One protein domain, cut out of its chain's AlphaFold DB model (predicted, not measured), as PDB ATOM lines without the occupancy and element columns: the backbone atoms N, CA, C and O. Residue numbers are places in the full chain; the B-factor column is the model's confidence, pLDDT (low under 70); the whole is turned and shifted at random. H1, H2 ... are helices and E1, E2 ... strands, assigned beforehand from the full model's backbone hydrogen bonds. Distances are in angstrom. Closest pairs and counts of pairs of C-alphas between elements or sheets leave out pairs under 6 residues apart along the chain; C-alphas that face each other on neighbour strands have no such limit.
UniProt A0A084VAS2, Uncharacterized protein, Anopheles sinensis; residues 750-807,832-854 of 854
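What this domain is: This is residues 750 to 807 and 832 to 854 of the 854 residues of an uncharacterized protein of Anopheles sinensis (UniProt A0A084VAS2). What would one see first? A strongly twisted sheet of four strands, E1 to E4, has one long helix, H1, packed over one face, running along the long strands E2 and E3 in the sheet's middle; the other face bears no named helix. The shorter strands E1 and E4 are its edges. What is it made of? The 81 printed residues hold four named strands and then one named helix, E1 E2 E3 E4 H1, a mixed class in two layers, the helix on one face of the sheet; the sheet's order is E1 - E2 - E3 - E4, all antiparallel. How compact is it? It is only just compact, close to loose, with a radius of gyration of the C-alphas of 13.8 A, and is elongated, spanning 42 by 27 by 24 A.

How they stand to each other: How do the strands pair? E2, residues 761 to 771, and E3, residues 777 to 786, form an antiparallel hairpin at 159 degrees, with N 764 and O 784 2.9 A apart, within hydrogen-bond range. E1, residues 751 to 756, forms a hairpin with E2 at 138 degrees, with N 754 and O 763 at 2.9 A; E4, residues 797 to 800, forms one with E3 at 151 degrees, with N 783 and O 798 at 2.8 A. The four make a meander, each strand the antiparallel neighbour of the one before; E1 and E4 are apart. Where is the helix? H1, residues 832 to 851, is on the sheet at a height of 10.3 A, over E2 and E3, and runs along the strands, at 6 degrees to E3 on the local plane. The closest C-alphas of E2 and H1 are those of Arg 770 and Phe 851, 5.7 A apart. Is its backbone well paired? In H1, 15 of 16 O i to N i+4 pairs are within hydrogen-bond range.

Where its parts are: Where does the sheet begin? E1 starts at C-alpha 751, (38.185, -6.501, 34.723), and is 15.6 A long. How long are the other strands? E2 measures 31.3 A from first to last C-alpha, E3 29.2 A and E4 10.0 A. Where does the helix run? H1 goes from C-alpha 832 at (20.230, 5.270, 39.063) to C-alpha 851 at (39.396, -15.513, 46.666), 29.3 A.

The domain as a whole: How far does it reach? The two C-alphas farthest apart, those of Gly 774 and Asp 832, are 43.4 A apart. Is anything missing? Residues 808 to 831 are not printed, and C-alphas 807 and 832 are 31.3 A apart across this cut. How do the links run? Of the links printed whole, E1 to E2 and E2 to E3 are tight and E3 to E4 is short. Where is confidence low? The mean pLDDT of the printed part is 72.5; 27 residues are under 70, among them 770 to 779, 800 to 807 and 850 to 854.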
ATOM      1  N   ASP A 750      40.806  -5.143  37.821       85.00
ATOM      2  CA  ASP A 750      41.369  -6.069  36.819       85.00
ATOM      3  C   ASP A 750      40.311  -6.782  35.949       85.00
ATOM      4  O   ASP A 750      40.417  -7.958  35.588       85.00
ATOM      5  N   ALA A 751      39.255  -6.045  35.598       87.25
ATOM      6  CA  ALA A 751      38.185  -6.501  34.723       87.25
ATOM      7  C   ALA A 751      38.333  -5.940  33.294       87.25
ATOM      8  O   ALA A 751      39.096  -5.012  33.022       87.25
ATOM      9  N   LEU A 752      37.556  -6.490  32.361       88.00
ATOM     10  CA  LEU A 752      37.510  -6.095  30.953       88.00
ATOM     11  C   LEU A 752      36.084  -5.696  30.558       88.00
ATOM     12  O   LEU A 752      35.135  -6.408  30.883       88.00
ATOM     13  N   LEU A 753      35.934  -4.592  29.820       90.56
ATOM     14  CA  LEU A 753      34.678  -4.244  29.148       90.56
ATOM     15  C   LEU A 753      34.653  -4.874  27.753       90.56
ATOM     16  O   LEU A 753      35.521  -4.588  26.925       90.56
ATOM     17  N   CYS A 754      33.636  -5.680  27.481       88.44
ATOM     18  CA  CYS A 754      33.421  -6.345  26.203       88.44
ATOM     19  C   CYS A 754      32.015  -6.052  25.656       88.44
ATOM     20  O   CYS A 754      31.119  -5.628  26.387       88.44
ATOM     21  N   TYR A 755      31.826  -6.302  24.362       88.50
ATOM     22  CA  TYR A 755      30.522  -6.308  23.700       88.50
ATOM     23  C   TYR A 755      30.272  -7.705  23.123       88.50
ATOM     24  O   TYR A 755      31.171  -8.298  22.526       88.50
ATOM     25  N   ASP A 756      29.077  -8.241  23.342       85.25
ATOM     26  CA  ASP A 756      28.604  -9.504  22.788       85.25
ATOM     27  C   ASP A 756      27.690  -9.209  21.595       85.25
ATOM     28  O   ASP A 756      26.528  -8.832  21.760       85.25
ATOM     29  N   ALA A 757      28.228  -9.383  20.388       80.56
ATOM     30  CA  ALA A 757      27.496  -9.157  19.147       80.56
ATOM     31  C   ALA A 757      26.421 -10.225  18.856       80.56
ATOM     32  O   ALA A 757      25.584  -9.998  17.991       80.56
ATOM     33  N   ALA A 758      26.415 -11.366  19.558       81.38
ATOM     34  CA  ALA A 758      25.392 -12.402  19.393       81.38
ATOM     35  C   ALA A 758      24.156 -12.164  20.280       81.38
ATOM     36  O   ALA A 758      23.080 -12.673  19.976       81.38
ATOM     37  N   MET A 759      24.299 -11.393  21.364       78.12
ATOM     38  CA  MET A 759      23.185 -10.978  22.234       78.12
ATOM     39  C   MET A 759      22.841  -9.482  22.147       78.12
ATOM     40  O   MET A 759      21.862  -9.066  22.763       78.12
ATOM     41  N   GLU A 760      23.645  -8.688  21.432       83.12
ATOM     42  CA  GLU A 760      23.604  -7.216  21.388       83.12
ATOM     43  C   GLU A 760      23.717  -6.557  22.780       83.12
ATOM     44  O   GLU A 760      23.011  -5.603  23.110       83.12
ATOM     45  N   ARG A 761      24.607  -7.081  23.639       85.44
ATOM     46  CA  ARG A 761      24.786  -6.602  25.027       85.44
ATOM     47  C   ARG A 761      26.237  -6.333  25.372       85.44
ATOM     48  O   ARG A 761      27.137  -7.058  24.953       85.44
ATOM     49  N   PHE A 762      26.466  -5.350  26.231       89.19
ATOM     50  CA  PHE A 762      27.761  -5.194  26.881       89.19
ATOM     51  C   PHE A 762      27.913  -6.218  27.997       89.19
ATOM     52  O   PHE A 762      26.929  -6.685  28.578       89.19
ATOM     53  N   TYR A 763      29.156  -6.564  28.314       89.25
ATOM     54  CA  TYR A 763      29.452  -7.315  29.520       89.25
ATOM     55  C   TYR A 763      30.790  -6.921  30.137       89.25
ATOM     56  O   TYR A 763      31.773  -6.666  29.441       89.25
ATOM     57  N   VAL A 764      30.825  -6.898  31.468       90.19
ATOM     58  CA  VAL A 764      32.065  -6.820  32.240       90.19
ATOM     59  C   VAL A 764      32.541  -8.239  32.517       90.19
ATOM     60  O   VAL A 764      31.781  -9.059  33.030       90.19
ATOM     61  N   LYS A 765      33.788  -8.541  32.168       89.25
ATOM     62  CA  LYS A 765      34.417  -9.852  32.335       89.25
ATOM     63  C   LYS A 765      35.552  -9.746  33.347       89.25
ATOM     64  O   LYS A 765      36.479  -8.971  33.129       89.25
ATOM     65  N   LYS A 766      35.515 -10.538  34.417       87.50
ATOM     66  CA  LYS A 766      36.606 -10.651  35.392       87.50
ATOM     67  C   LYS A 766      37.004 -12.114  35.541       87.50
ATOM     68  O   LYS A 766      36.150 -12.971  35.762       87.50
ATOM     69  N   TYR A 767      38.295 -12.388  35.407       82.25
ATOM     70  CA  TYR A 767      38.865 -13.677  35.779       82.25
ATOM     71  C   TYR A 767      39.339 -13.596  37.226       82.25
ATOM     72  O   TYR A 767      39.835 -12.556  37.656       82.25
ATOM     73  N   PHE A 768      39.189 -14.683  37.966       78.56
ATOM     74  CA  PHE A 768      39.728 -14.825  39.310       78.56
ATOM     75  C   PHE A 768      40.167 -16.273  39.503       78.56
ATOM     76  O   PHE A 768      39.572 -17.198  38.948       78.56
ATOM     77  N   GLN A 769      41.245 -16.473  40.245       71.50
ATOM     78  CA  GLN A 769      41.697 -17.808  40.612       71.50
ATOM     79  C   GLN A 769      40.995 -18.224  41.901       71.50
ATOM     80  O   GLN A 769      40.664 -17.376  42.721       71.50
ATOM     81  N   ARG A 770      40.751 -19.522  42.071       63.16
ATOM     82  CA  ARG A 770      40.360 -20.084  43.362       63.16
ATOM     83  C   ARG A 770      41.340 -21.183  43.736       63.16
ATOM     84  O   ARG A 770      41.476 -22.152  42.990       63.16
ATOM     85  N   CYS A 771      41.963 -21.039  44.899       56.81
ATOM     86  CA  CYS A 771      42.605 -22.141  45.593       56.81
ATOM     87  C   CYS A 771      41.514 -23.119  46.055       56.81
ATOM     88  O   CYS A 771      40.600 -22.747  46.797       56.81
ATOM     89  N   LEU A 772      41.574 -24.359  45.578       57.53
ATOM     90  CA  LEU A 772      40.907 -25.489  46.223       57.53
ATOM     91  C   LEU A 772      41.903 -26.171  47.170       57.53
ATOM     92  O   LEU A 772      43.114 -26.058  46.976       57.53
ATOM     93  N   ASP A 773      41.397 -26.875  48.183       50.34
ATOM     94  CA  ASP A 773      42.223 -27.589  49.160       50.34
ATOM     95  C   ASP A 773      43.117 -28.638  48.465       50.34
ATOM     96  O   ASP A 773      42.667 -29.729  48.113       50.34
ATOM     97  N   GLY A 774      44.392 -28.287  48.251       48.47
ATOM     98  CA  GLY A 774      45.387 -29.108  47.550       48.47
ATOM     99  C   GLY A 774      45.742 -28.608  46.143       48.47
ATOM    100  O   GLY A 774      45.283 -29.180  45.155       48.47
ATOM    101  N   GLU A 775      46.594 -27.574  46.083       54.59
ATOM    102  CA  GLU A 775      47.406 -27.055  44.948       54.59
ATOM    103  C   GLU A 775      46.726 -26.746  43.591       54.59
ATOM    104  O   GLU A 775      47.341 -26.123  42.723       54.59
ATOM    105  N   ASN A 776      45.460 -27.108  43.383       53.06
ATOM    106  CA  ASN A 776      44.760 -26.920  42.116       53.06
ATOM    107  C   ASN A 776      44.150 -25.514  42.017       53.06
ATOM    108  O   ASN A 776      43.123 -25.210  42.624       53.06
ATOM    109  N   ILE A 777      44.792 -24.664  41.212       61.16
ATOM    110  CA  ILE A 777      44.365 -23.289  40.932       61.16
ATOM    111  C   ILE A 777      43.386 -23.287  39.744       61.16
ATOM    112  O   ILE A 777      43.803 -23.299  38.584       61.16
ATOM    113  N   GLU A 778      42.077 -23.244  40.011       60.31
ATOM    114  CA  GLU A 778      41.048 -23.186  38.957       60.31
ATOM    115  C   GLU A 778      40.797 -21.735  38.478       60.31
ATOM    116  O   GLU A 778      40.402 -20.884  39.288       60.31
ATOM    117  N   PRO A 779      40.950 -21.422  37.170       67.44
ATOM    118  CA  PRO A 779      40.607 -20.114  36.615       67.44
ATOM    119  C   PRO A 779      39.087 -19.978  36.459       67.44
ATOM    120  O   PRO A 779      38.483 -20.469  35.503       67.44
ATOM    121  N   ASN A 780      38.460 -19.282  37.401       74.44
ATOM    122  CA  ASN A 780      37.032 -18.996  37.406       74.44
ATOM    123  C   ASN A 780      36.725 -17.657  36.714       74.44
ATOM    124  O   ASN A 780      37.586 -16.783  36.567       74.44
ATOM    125  N   MET A 781      35.484 -17.500  36.243       81.81
ATOM    126  CA  MET A 781      35.082 -16.349  35.436       81.81
ATOM    127  C   MET A 781      33.740 -15.760  35.879       81.81
ATOM    128  O   MET A 781      32.698 -16.418  35.822       81.81
ATOM    129  N   LEU A 782      33.774 -14.480  36.246       84.69
ATOM    130  CA  LEU A 782      32.613 -13.616  36.428       84.69
ATOM    131  C   LEU A 782      32.322 -12.880  35.112       84.69
ATOM    132  O   LEU A 782      33.218 -12.316  34.480       84.69
ATOM    133  N   THR A 783      31.051 -12.851  34.729       88.44
ATOM    134  CA  THR A 783      30.524 -12.088  33.593       88.44
ATOM    135  C   THR A 783      29.268 -11.334  34.021       88.44
ATOM    136  O   THR A 783      28.342 -11.947  34.536       88.44
ATOM    137  N   VAL A 784      29.219 -10.017  33.822       87.75
ATOM    138  CA  VAL A 784      28.071  -9.164  34.184       87.75
ATOM    139  C   VAL A 784      27.544  -8.492  32.922       87.75
ATOM    140  O   VAL A 784      28.193  -7.586  32.407       87.75
ATOM    141  N   HIS A 785      26.407  -8.952  32.398       88.50
ATOM    142  CA  HIS A 785      25.795  -8.430  31.172       88.50
ATOM    143  C   HIS A 785      24.875  -7.240  31.460       88.50
ATOM    144  O   HIS A 785      24.111  -7.269  32.423       88.50
ATOM    145  N   PHE A 786      24.900  -6.222  30.598       87.44
ATOM    146  CA  PHE A 786      24.069  -5.025  30.722       87.44
ATOM    147  C   PHE A 786      23.772  -4.380  29.359       87.44
ATOM    148  O   PHE A 786      24.525  -4.535  28.395       87.44
ATOM    149  N   ASN A 787      22.663  -3.638  29.298       82.31
ATOM    150  CA  ASN A 787      22.224  -2.911  28.098       82.31
ATOM    151  C   ASN A 787      22.504  -1.398  28.203       82.31
ATOM    152  O   ASN A 787      22.641  -0.724  27.188       82.31
ATOM    153  N   SER A 788      22.570  -0.877  29.431       83.06
ATOM    154  CA  SER A 788      22.851   0.518  29.790       83.06
ATOM    155  C   SER A 788      23.419   0.565  31.216       83.06
ATOM    156  O   SER A 788      23.272  -0.402  31.968       83.06
ATOM    157  N   ILE A 789      24.073   1.657  31.601       82.31
ATOM    158  CA  ILE A 789      24.827   1.797  32.857       82.31
ATOM    159  C   ILE A 789      23.899   1.744  34.076       82.31
ATOM    160  O   ILE A 789      24.110   0.902  34.946       82.31
ATOM    161  N   GLY A 790      22.810   2.515  34.095       73.69
ATOM    162  CA  GLY A 790      21.758   2.402  35.117       73.69
ATOM    163  C   GLY A 790      21.015   1.055  35.154       73.69
ATOM    164  O   GLY A 790      20.237   0.821  36.070       73.69
ATOM    165  N   ASN A 791      21.263   0.142  34.202       75.88
ATOM    166  CA  ASN A 791      20.767  -1.243  34.225       75.88
ATOM    167  C   ASN A 791      21.834  -2.260  34.703       75.88
ATOM    168  O   ASN A 791      21.659  -3.468  34.525       75.88
ATOM    169  N   LEU A 792      22.944  -1.812  35.304       79.94
ATOM    170  CA  LEU A 792      23.904  -2.682  35.993       79.94
ATOM    171  C   LEU A 792      23.296  -3.214  37.301       79.94
ATOM    172  O   LEU A 792      23.278  -2.528  38.318       79.94
ATOM    173  N   CYS A 793      22.800  -4.451  37.287       75.12
ATOM    174  CA  CYS A 793      22.129  -5.060  38.437       75.12
ATOM    175  C   CYS A 793      22.331  -6.584  38.511       75.12
ATOM    176  O   CYS A 793      22.879  -7.214  37.601       75.12
ATOM    177  N   ALA A 794      21.869  -7.195  39.608       68.81
ATOM    178  CA  ALA A 794      22.095  -8.610  39.917       68.81
ATOM    179  C   ALA A 794      21.603  -9.592  38.833       68.81
ATOM    180  O   ALA A 794      22.237 -10.624  38.625       68.81
ATOM    181  N   SER A 795      20.540  -9.271  38.087       71.00
ATOM    182  CA  SER A 795      20.033 -10.130  37.002       71.00
ATOM    183  C   SER A 795      20.953 -10.216  35.777       71.00
ATOM    184  O   SER A 795      20.713 -11.039  34.898       71.00
ATOM    185  N   GLY A 796      21.998  -9.385  35.694       70.44
ATOM    186  CA  GLY A 796      23.043  -9.490  34.672       70.44
ATOM    187  C   GLY A 796      24.186 -10.451  35.027       70.44
ATOM    188  O   GLY A 796      25.040 -10.711  34.177       70.44
ATOM    189  N   VAL A 797      24.249 -10.949  36.268       80.19
ATOM    190  CA  VAL A 797      25.423 -11.645  36.817       80.19
ATOM    191  C   VAL A 797      25.417 -13.139  36.487       80.19
ATOM    192  O   VAL A 797      24.616 -13.910  37.004       80.19
ATOM    193  N   ASN A 798      26.389 -13.554  35.679       77.19
ATOM    194  CA  ASN A 798      26.671 -14.934  35.303       77.19
ATOM    195  C   ASN A 798      28.063 -15.350  35.804       77.19
ATOM    196  O   ASN A 798      29.077 -14.797  35.367       77.19
ATOM    197  N   PHE A 799      28.131 -16.380  36.648       77.06
ATOM    198  CA  PHE A 799      29.379 -17.080  36.965       77.06
ATOM    199  C   PHE A 799      29.518 -18.313  36.067       77.06
ATOM    200  O   PHE A 799      28.619 -19.151  36.022       77.06
ATOM    201  N   LYS A 800      30.653 -18.457  35.375       67.69
ATOM    202  CA  LYS A 800      30.989 -19.678  34.630       67.69
ATOM    203  C   LYS A 800      32.143 -20.399  35.320       67.69
ATOM    204  O   LYS A 800      33.303 -20.033  35.145       67.69
ATOM    205  N   ARG A 801      31.798 -21.444  36.078       55.09
ATOM    206  CA  ARG A 801      32.731 -22.497  36.500       55.09
ATOM    207  C   ARG A 801      33.018 -23.407  35.302       55.09
ATOM    208  O   ARG A 801      32.089 -23.747  34.571       55.09
ATOM    209  N   LEU A 802      34.264 -23.839  35.113       46.06
ATOM    210  CA  LEU A 802      34.661 -24.780  34.051       46.06
ATOM    211  C   LEU A 802      34.336 -26.246  34.416       46.06
ATOM    212  O   LEU A 802      35.161 -27.135  34.239       46.06
ATOM    213  N   PHE A 803      33.100 -26.477  34.883       35.47
ATOM    214  CA  PHE A 803      32.615 -27.699  35.549       35.47
ATOM    215  C   PHE A 803      33.365 -28.015  36.871       35.47
ATOM    216  O   PHE A 803      34.416 -27.455  37.144       35.47
ATOM    217  N   ALA A 804      32.841 -28.813  37.803       29.45
ATOM    218  CA  ALA A 804      31.480 -29.338  37.950       29.45
ATOM    219  C   ALA A 804      30.874 -28.903  39.305       29.45
ATOM    220  O   ALA A 804      31.585 -28.412  40.174       29.45
ATOM    221  N   GLU A 805      29.569 -29.114  39.478       28.44
ATOM    222  CA  GLU A 805      28.803 -28.944  40.728       28.44
ATOM    223  C   GLU A 805      28.657 -27.525  41.336       28.44
ATOM    224  O   GLU A 805      29.515 -26.645  41.255       28.44
ATOM    225  N   VAL A 806      27.479 -27.345  41.947       38.25
ATOM    226  CA  VAL A 806      26.877 -26.157  42.581       38.25
ATOM    227  C   VAL A 806      26.054 -26.737  43.747       38.25
ATOM    228  O   VAL A 806      25.306 -27.684  43.486       38.25
ATOM    229  N   PRO A 807      26.169 -26.260  45.011       43.72
ATOM    230  CA  PRO A 807      25.657 -24.933  45.387       43.72
ATOM    231  C   PRO A 807      26.422 -24.177  46.504       43.72
ATOM    232  O   PRO A 807      27.425 -24.644  47.030       43.72
ATOM    233  N   ASP A 832      20.105   6.722  39.307       57.97
ATOM    234  CA  ASP A 832      20.230   5.270  39.063       57.97
ATOM    235  C   ASP A 832      21.539   4.811  38.393       57.97
ATOM    236  O   ASP A 832      22.032   3.718  38.671       57.97
ATOM    237  N   ASP A 833      22.184   5.661  37.585       57.38
ATOM    238  CA  ASP A 833      23.524   5.362  37.049       57.38
ATOM    239  C   ASP A 833      24.560   5.183  38.177       57.38
ATOM    240  O   ASP A 833      25.510   4.411  38.034       57.38
ATOM    241  N   GLN A 834      24.390   5.857  39.322       64.06
ATOM    242  CA  GLN A 834      25.298   5.694  40.457       64.06
ATOM    243  C   GLN A 834      25.052   4.384  41.206       64.06
ATOM    244  O   GLN A 834      26.019   3.724  41.578       64.06
ATOM    245  N   THR A 835      23.795   3.977  41.407       74.25
ATOM    246  CA  THR A 835      23.483   2.735  42.135       74.25
ATOM    247  C   THR A 835      23.953   1.507  41.355       74.25
ATOM    248  O   THR A 835      24.569   0.618  41.946       74.25
ATOM    249  N   GLY A 836      23.791   1.496  40.026       79.06
ATOM    250  CA  GLY A 836      24.309   0.432  39.161       79.06
ATOM    251  C   GLY A 836      25.842   0.358  39.112       79.06
ATOM    252  O   GLY A 836      26.421  -0.731  39.161       79.06
ATOM    253  N   LEU A 837      26.530   1.507  39.088       85.12
ATOM    254  CA  LEU A 837      27.997   1.549  39.143       85.12
ATOM    255  C   LEU A 837      28.546   1.112  40.511       85.12
ATOM    256  O   LEU A 837      29.491   0.326  40.550       85.12
ATOM    257  N   MET A 838      27.932   1.549  41.615       84.69
ATOM    258  CA  MET A 838      28.294   1.101  42.968       84.69
ATOM    259  C   MET A 838      28.056  -0.404  43.152       84.69
ATOM    260  O   MET A 838      28.895  -1.089  43.731       84.69
ATOM    261  N   PHE A 839      26.955  -0.945  42.616       86.44
ATOM    262  CA  PHE A 839      26.696  -2.388  42.608       86.44
ATOM    263  C   PHE A 839      27.819  -3.165  41.902       86.44
ATOM    264  O   PHE A 839      28.334  -4.140  42.454       86.44
ATOM    265  N   LEU A 840      28.232  -2.717  40.711       87.19
ATOM    266  CA  LEU A 840      29.322  -3.339  39.961       87.19
ATOM    267  C   LEU A 840      30.657  -3.258  40.719       87.19
ATOM    268  O   LEU A 840      31.380  -4.250  40.778       87.19
ATOM    269  N   GLU A 841      30.983  -2.106  41.307       88.12
ATOM    270  CA  GLU A 841      32.216  -1.905  42.075       88.12
ATOM    271  C   GLU A 841      32.280  -2.834  43.297       88.12
ATOM    272  O   GLU A 841      33.244  -3.588  43.446       88.12
ATOM    273  N   CYS A 842      31.213  -2.884  44.099       84.69
ATOM    274  CA  CYS A 842      31.098  -3.800  45.235       84.69
ATOM    275  C   CYS A 842      31.180  -5.277  44.815       84.69
ATOM    276  O   CYS A 842      31.856  -6.065  45.475       84.69
ATOM    277  N   LEU A 843      30.531  -5.672  43.713       85.00
ATOM    278  CA  LEU A 843      30.577  -7.046  43.198       85.00
ATOM    279  C   LEU A 843      31.996  -7.450  42.765       85.00
ATOM    280  O   LEU A 843      32.475  -8.522  43.137       85.00
ATOM    281  N   LEU A 844      32.676  -6.596  41.996       84.94
ATOM    282  CA  LEU A 844      34.029  -6.866  41.507       84.94
ATOM    283  C   LEU A 844      35.065  -6.892  42.643       84.94
ATOM    284  O   LEU A 844      35.988  -7.711  42.590       84.94
ATOM    285  N   TRP A 845      34.897  -6.041  43.661       84.25
ATOM    286  CA  TRP A 845      35.758  -5.985  44.844       84.25
ATOM    287  C   TRP A 845      35.553  -7.198  45.754       84.25
ATOM    288  O   TRP A 845      36.530  -7.840  46.140       84.25
ATOM    289  N   ASN A 846      34.298  -7.577  46.029       79.44
ATOM    290  CA  ASN A 846      33.964  -8.749  46.846       79.44
ATOM    291  C   ASN A 846      34.529 -10.048  46.256       79.44
ATOM    292  O   ASN A 846      35.041 -10.877  47.003       79.44
ATOM    293  N   VAL A 847      34.498 -10.213  44.927       74.50
ATOM    294  CA  VAL A 847      35.077 -11.397  44.265       74.50
ATOM    295  C   VAL A 847      36.601 -11.446  44.403       74.50
ATOM    296  O   VAL A 847      37.134 -12.514  44.667       74.50
ATOM    297  N   THR A 848      37.316 -10.319  44.315       71.50
ATOM    298  CA  THR A 848      38.750 -10.298  44.674       71.50
ATOM    299  C   THR A 848      38.939 -10.638  46.153       71.50
ATOM    300  O   THR A 848      39.703 -11.533  46.494       71.50
ATOM    301  N   LYS A 849      38.188  -9.990  47.048       70.06
ATOM    302  CA  LYS A 849      38.335 -10.168  48.497       70.06
ATOM    303  C   LYS A 849      38.094 -11.593  48.987       70.06
ATOM    304  O   LYS A 849      38.792 -11.998  49.905       70.06
ATOM    305  N   GLN A 850      37.136 -12.322  48.415       63.16
ATOM    306  CA  GLN A 850      36.785 -13.681  48.847       63.16
ATOM    307  C   GLN A 850      37.725 -14.777  48.330       63.16
ATOM    308  O   GLN A 850      37.697 -15.875  48.882       63.16
ATOM    309  N   PHE A 851      38.517 -14.511  47.286       61.72
ATOM    310  CA  PHE A 851      39.396 -15.513  46.666       61.72
ATOM    311  C   PHE A 851      40.894 -15.178  46.761       61.72
ATOM    312  O   PHE A 851      41.712 -16.081  46.630       61.72
ATOM    313  N   ASP A 852      41.259 -13.933  47.091       54.75
ATOM    314  CA  ASP A 852      42.619 -13.563  47.519       54.75
ATOM    315  C   ASP A 852      42.858 -13.835  49.025       54.75
ATOM    316  O   ASP A 852      43.982 -13.708  49.510       54.75
ATOM    317  N   SER A 853      41.809 -14.159  49.796       45.47
ATOM    318  CA  SER A 853      41.879 -14.413  51.247       45.47
ATOM    319  C   SER A 853      41.889 -15.903  51.624       45.47
ATOM    320  O   SER A 853      41.517 -16.237  52.753       45.47
ATOM    321  N   SER A 854      42.235 -16.784  50.680       39.78
ATOM    322  CA  SER A 854      42.240 -18.251  50.816       39.78
ATOM    323  C   SER A 854      43.459 -18.880  50.143       39.78
ATOM    324  O   SER A 854      44.276 -19.461  50.881       39.78
TER     325      SER A 854